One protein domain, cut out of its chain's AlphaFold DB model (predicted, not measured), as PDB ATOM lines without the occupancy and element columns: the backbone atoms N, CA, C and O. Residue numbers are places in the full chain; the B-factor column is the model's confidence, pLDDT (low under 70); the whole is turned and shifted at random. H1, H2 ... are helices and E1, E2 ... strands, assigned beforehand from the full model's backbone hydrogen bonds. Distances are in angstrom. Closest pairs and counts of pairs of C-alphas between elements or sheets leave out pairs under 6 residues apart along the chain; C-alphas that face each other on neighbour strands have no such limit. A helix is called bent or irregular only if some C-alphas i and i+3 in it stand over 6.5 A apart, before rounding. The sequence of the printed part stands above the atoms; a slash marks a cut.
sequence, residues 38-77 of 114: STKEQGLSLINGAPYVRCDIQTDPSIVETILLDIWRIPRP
ATOM      1  N   SER A  38      33.513  42.912 -17.111       55.06
ATOM      2  CA  SER A  38      34.461  41.872 -16.738       55.06
ATOM      3  C   SER A  38      34.631  40.937 -17.934       55.06
ATOM      4  O   SER A  38      33.638  40.484 -18.494       55.06
ATOM      5  N   THR A  39      35.864  40.618 -18.330       54.66
ATOM      6  CA  THR A  39      36.157  39.600 -19.352       54.66
ATOM      7  C   THR A  39      35.736  38.211 -18.851       54.66
ATOM      8  O   THR A  39      36.575  37.373 -18.533       54.66
ATOM      9  N   LYS A  40      34.427  37.966 -18.730       46.69
ATOM     10  CA  LYS A  40      33.821  36.727 -18.225       46.69
ATOM     11  C   LYS A  40      33.957  35.561 -19.204       46.69
ATOM     12  O   LYS A  40      33.819  34.422 -18.782       46.69
ATOM     13  N   GLU A  41      34.301  35.821 -20.467       46.53
ATOM     14  CA  GLU A  41      34.419  34.784 -21.506       46.53
ATOM     15  C   GLU A  41      35.792  34.686 -22.197       46.53
ATOM     16  O   GLU A  41      35.950  33.896 -23.120       46.53
ATOM     17  N   GLN A  42      36.817  35.444 -21.790       47.62
ATOM     18  CA  GLN A  42      38.093  35.483 -22.535       47.62
ATOM     19  C   GLN A  42      39.324  35.357 -21.642       47.62
ATOM     20  O   GLN A  42      40.327  36.048 -21.821       47.62
ATOM     21  N   GLY A  43      39.269  34.424 -20.692       49.31
ATOM     22  CA  GLY A  43      40.496  33.835 -20.176       49.31
ATOM     23  C   GLY A  43      41.280  33.259 -21.352       49.31
ATOM     24  O   GLY A  43      40.739  32.443 -22.090       49.31
ATOM     25  N   LEU A  44      42.503  33.750 -21.562       54.56
ATOM     26  CA  LEU A  44      43.565  33.122 -22.358       54.56
ATOM     27  C   LEU A  44      43.062  32.222 -23.492       54.56
ATOM     28  O   LEU A  44      43.248  31.008 -23.475       54.56
ATOM     29  N   SER A  45      42.375  32.814 -24.463       58.03
ATOM     30  CA  SER A  45      41.904  32.057 -25.618       58.03
ATOM     31  C   SER A  45      43.075  31.813 -26.563       58.03
ATOM     32  O   SER A  45      43.951  32.666 -26.707       58.03
ATOM     33  N   LEU A  46      43.104  30.649 -27.209       63.66
ATOM     34  CA  LEU A  46      44.091  30.361 -28.242       63.66
ATOM     35  C   LEU A  46      43.499  30.717 -29.605       63.66
ATOM     36  O   LEU A  46      42.561  30.067 -30.061       63.66
ATOM     37  N   ILE A  47      44.067  31.715 -30.281       67.19
ATOM     38  CA  ILE A  47      43.797  31.954 -31.703       67.19
ATOM     39  C   ILE A  47      44.914  31.262 -32.477       67.19
ATOM     40  O   ILE A  47      46.077  31.642 -32.359       67.19
ATOM     41  N   ASN A  48      44.584  30.214 -33.236       72.75
ATOM     42  CA  ASN A  48      45.562  29.391 -33.966       72.75
ATOM     43  C   ASN A  48      46.710  28.856 -33.078       72.75
ATOM     44  O   ASN A  48      47.852  28.764 -33.520       72.75
ATOM     45  N   GLY A  49      46.417  28.532 -31.813       79.00
ATOM     46  CA  GLY A  49      47.413  28.036 -30.856       79.00
ATOM     47  C   GLY A  49      48.258  29.116 -30.167       79.00
ATOM     48  O   GLY A  49      49.090  28.766 -29.336       79.00
ATOM     49  N   ALA A  50      48.042  30.406 -30.456       80.69
ATOM     50  CA  ALA A  50      48.721  31.516 -29.786       80.69
ATOM     51  C   ALA A  50      47.836  32.145 -28.686       80.69
ATOM     52  O   ALA A  50      46.653  32.389 -28.951       80.69
ATOM     53  N   PRO A  51      48.378  32.443 -27.485       83.56
ATOM     54  CA  PRO A  51      47.647  33.154 -26.435       83.56
ATOM     55  C   PRO A  51      47.120  34.510 -26.910       83.56
ATOM     56  O   PRO A  51      47.836  35.280 -27.551       83.56
ATOM     57  N   TYR A  52      45.867  34.808 -26.574       84.94
ATOM     58  CA  TYR A  52      45.192  36.050 -26.929       84.94
ATOM     59  C   TYR A  52      44.411  36.615 -25.740       84.94
ATOM     60  O   TYR A  52      43.769  35.878 -24.987       84.94
ATOM     61  N   VAL A  53      44.447  37.942 -25.601       83.88
ATOM     62  CA  VAL A  53      43.648  38.702 -24.636       83.88
ATOM     63  C   VAL A  53      43.158  39.996 -25.283       83.88
ATOM     64  O   VAL A  53      43.911  40.682 -25.980       83.88
ATOM     65  N   ARG A  54      41.890  40.342 -25.051       82.25
ATOM     66  CA  ARG A  54      41.322  41.636 -25.433       82.25
ATOM     67  C   ARG A  54      41.388  42.577 -24.236       82.25
ATOM     68  O   ARG A  54      40.919  42.226 -23.160       82.25
ATOM     69  N   CYS A  55      41.940  43.767 -24.442       79.31
ATOM     70  CA  CYS A  55      42.050  44.791 -23.404       79.31
ATOM     71  C   CYS A  55      41.132  45.976 -23.720       79.31
ATOM     72  O   CYS A  55      40.881  46.281 -24.890       79.31
ATOM     73  N   ASP A  56      40.651  46.641 -22.672       83.19
ATOM     74  CA  ASP A  56      39.995  47.942 -22.793       83.19
ATOM     75  C   ASP A  56      41.023  49.029 -23.151       83.19
ATOM     76  O   ASP A  56      42.198  48.911 -22.794       83.19
ATOM     77  N   ILE A  57      40.591  50.099 -23.819       83.19
ATOM     78  CA  ILE A  57      41.479  51.197 -24.230       83.19
ATOM     79  C   ILE A  57      42.126  51.924 -23.042       83.19
ATOM     80  O   ILE A  57      43.222  52.460 -23.181       83.19
ATOM     81  N   GLN A  58      41.476  51.923 -21.876       85.81
ATOM     82  CA  GLN A  58      41.986  52.536 -20.648       85.81
ATOM     83  C   GLN A  58      42.770  51.552 -19.771       85.81
ATOM     84  O   GLN A  58      43.110  51.887 -18.636       85.81
ATOM     85  N   THR A  59      43.018  50.328 -20.245       83.56
ATOM     86  CA  THR A  59      43.796  49.341 -19.485       83.56
ATOM     87  C   THR A  59      45.204  49.872 -19.254       83.56
ATOM     88  O   THR A  59      45.888  50.257 -20.201       83.56
ATOM     89  N   ASP A  60      45.646  49.859 -17.997       91.00
ATOM     90  CA  ASP A  60      47.002  50.266 -17.643       91.00
ATOM     91  C   ASP A  60      48.035  49.346 -18.336       91.00
ATOM     92  O   ASP A  60      47.936  48.116 -18.213       91.00
ATOM     93  N   PRO A  61      49.038  49.893 -19.051       92.69
ATOM     94  CA  PRO A  61      50.094  49.104 -19.681       92.69
ATOM     95  C   PRO A  61      50.828  48.138 -18.736       92.69
ATOM     96  O   PRO A  61      51.259  47.074 -19.184       92.69
ATOM     97  N   SER A  62      50.940  48.444 -17.439       94.00
ATOM     98  CA  SER A  62      51.559  47.550 -16.448       94.00
ATOM     99  C   SER A  62      50.795  46.232 -16.274       94.00
ATOM    100  O   SER A  62      51.394  45.189 -15.997       94.00
ATOM    101  N   ILE A  63      49.479  46.236 -16.503       91.25
ATOM    102  CA  ILE A  63      48.674  45.008 -16.517       91.25
ATOM    103  C   ILE A  63      49.062  44.150 -17.725       91.25
ATOM    104  O   ILE A  63      49.230  42.938 -17.597       91.25
ATOM    105  N   VAL A  64      49.262  44.770 -18.892       90.88
ATOM    106  CA  VAL A  64      49.693  44.066 -20.111       90.88
ATOM    107  C   VAL A  64      51.082  43.459 -19.921       90.88
ATOM    108  O   VAL A  64      51.298  42.308 -20.294       90.88
ATOM    109  N   GLU A  65      52.009  44.181 -19.288       92.56
ATOM    110  CA  GLU A  65      53.335  43.649 -18.955       92.56
ATOM    111  C   GLU A  65      53.243  42.408 -18.053       92.56
ATOM    112  O   GLU A  65      53.862  41.391 -18.360       92.56
ATOM    113  N   THR A  66      52.412  42.457 -17.008       92.56
ATOM    114  CA  THR A  66      52.162  41.316 -16.105       92.56
ATOM    115  C   THR A  66      51.633  40.102 -16.879       92.56
ATOM    116  O   THR A  66      52.087  38.973 -16.685       92.56
ATOM    117  N   ILE A  67      50.704  40.316 -17.817       90.62
ATOM    118  CA  ILE A  67      50.178  39.238 -18.665       90.62
ATOM    119  C   ILE A  67      51.298  38.619 -19.512       90.62
ATOM    120  O   ILE A  67      51.416  37.394 -19.568       90.62
ATOM    121  N   LEU A  68      52.133  39.442 -20.152       91.62
ATOM    122  CA  LEU A  68      53.210  38.966 -21.022       91.62
ATOM    123  C   LEU A  68      54.295  38.210 -20.240       91.62
ATOM    124  O   LEU A  68      54.686  37.111 -20.639       91.62
ATOM    125  N   LEU A  69      54.788  38.791 -19.145       93.00
ATOM    126  CA  LEU A  69      55.958  38.288 -18.427       93.00
ATOM    127  C   LEU A  69      55.608  37.198 -17.411       93.00
ATOM    128  O   LEU A  69      56.301  36.185 -17.356       93.00
ATOM    129  N   ASP A  70      54.527  37.360 -16.648       91.62
ATOM    130  CA  ASP A  70      54.241  36.481 -15.507       91.62
ATOM    131  C   ASP A  70      53.262  35.361 -15.876       91.62
ATOM    132  O   ASP A  70      53.454  34.201 -15.499       91.62
ATOM    133  N   ILE A  71      52.225  35.684 -16.660       88.62
ATOM    134  CA  ILE A  71      51.184  34.718 -17.045       88.62
ATOM    135  C   ILE A  71      51.617  33.913 -18.274       88.62
ATOM    136  O   ILE A  71      51.610  32.682 -18.240       88.62
ATOM    137  N   TRP A  72      52.016  34.584 -19.359       90.06
ATOM    138  CA  TRP A  72      52.488  33.924 -20.588       90.06
ATOM    139  C   TRP A  72      53.946  33.499 -20.526       90.06
ATOM    140  O   TRP A  72      54.391  32.749 -21.394       90.06
ATOM    141  N   ARG A  73      54.672  33.929 -19.487       90.88
ATOM    142  CA  ARG A  73      56.069  33.551 -19.247       90.88
ATOM    143  C   ARG A  73      56.975  33.888 -20.429       90.88
ATOM    144  O   ARG A  73      57.914  33.150 -20.728       90.88
ATOM    145  N   ILE A  74      56.690  34.993 -21.121       89.94
ATOM    146  CA  ILE A  74      57.557  35.499 -22.183       89.94
ATOM    147  C   ILE A  74      58.806  36.083 -21.511       89.94
ATOM    148  O   ILE A  74      58.677  36.956 -20.652       89.94
ATOM    149  N   PRO A  75      60.021  35.641 -21.879       90.94
ATOM    150  CA  PRO A  75      61.243  36.216 -21.336       90.94
ATOM    151  C   PRO A  75      61.317  37.713 -21.628       90.94
ATOM    152  O   PRO A  75      60.994  38.146 -22.738       90.94
ATOM    153  N   ARG A  76      61.787  38.506 -20.657       91.38
ATOM    154  CA  ARG A  76      61.965  39.945 -20.863       91.38
ATOM    155  C   ARG A  76      62.954  40.170 -22.019       91.38
ATOM    156  O   ARG A  76      64.099  39.723 -21.925       91.38
ATOM    157  N   PRO A  77      62.539  40.833 -23.111       89.69
ATOM    158  CA  PRO A  77      63.404  41.015 -24.266       89.69
ATOM    159  C   PRO A  77      64.499  42.042 -23.963       89.69
ATOM    160  O   PRO A  77      64.252  43.060 -23.321       89.69
TER     161      PRO A  77
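Overview. This is residues 38 to 77 of the 114 residues of the protein "Hypothetical protein" of Rotaria sp. Silwood1 (UniProt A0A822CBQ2). A small, flat, open loop of chain: a short two-stranded hairpin, E1 and E2, lies at one end, and from E2 the chain runs away along residues 53 to 56, turns through residues 57 to 62, which stand free, and comes back as the single helix H1. The two printed ends, residues 38 to 44 and 72 to 77, lie on opposite sides of this loop. The printed part has 40 residues, with two named strands and then one named helix in the order E1, E2, H1; the strands form a sheet of order E1 - E2, antiparallel. The class is mixed, helices and strands, with under half of the residues in named elements. The whole is only just loose, close to compact, with a radius of gyration of the C-alphas of 10.8 A and spans of 29 by 27 by 13 A.

Arrangement. The sheet consists of E1, residues 45 to 47, and E2, residues 50 to 52, which are antiparallel neighbours and form a hairpin. The angle between their N-to-C directions is 127 degrees. C-alphas that face each other are those of Leu 46 and Pro 51, 4.9 A apart, and those of Ser 45 and Tyr 52, 5.3 A apart. Across the pair, N 52 and O 45 are within hydrogen-bond range at 2.9 A, and so are N 47 and O 50 at 3.0 A. H1, residues 61 to 71, is apart from E1. In H1 every O i to N i+4 pair is within hydrogen-bond range.

Along the chain. E1 begins at C-alpha 45, at (41.904, 32.057, -25.618), and spans 6.4 A to C-alpha 47. E2 runs from Ala 50 to Tyr 52, also 6.4 A, and ends at C-alpha 52, at (45.192, 36.050, -26.929). H1 has 11 residues, from Pro 61 to Ile 71, and measures 14.7 A from first to last C-alpha; it ends at C-alpha 71, at (51.184, 34.718, -17.045). H1 is neither bent nor irregular, but only just: C-alphas 68 and 71 are 6.2 A apart.

Size, cuts and confidence. The two C-alphas farthest apart are those of Lys 40 and Pro 77, at 30.5 A, and the first and last printed C-alphas, of Ser 38 and Pro 77, are 29.9 A apart. The printed part has no cut. The link from E1 to E2 is tight, with 2 residues between them, and the link from E2 to H1 is short, with 8. The mean pLDDT of the printed part is 79.2. The model's confidence is low, under 70, at residues 38 to 47, a stretch that includes E1, with a mean of 63; H1 has a mean of 92.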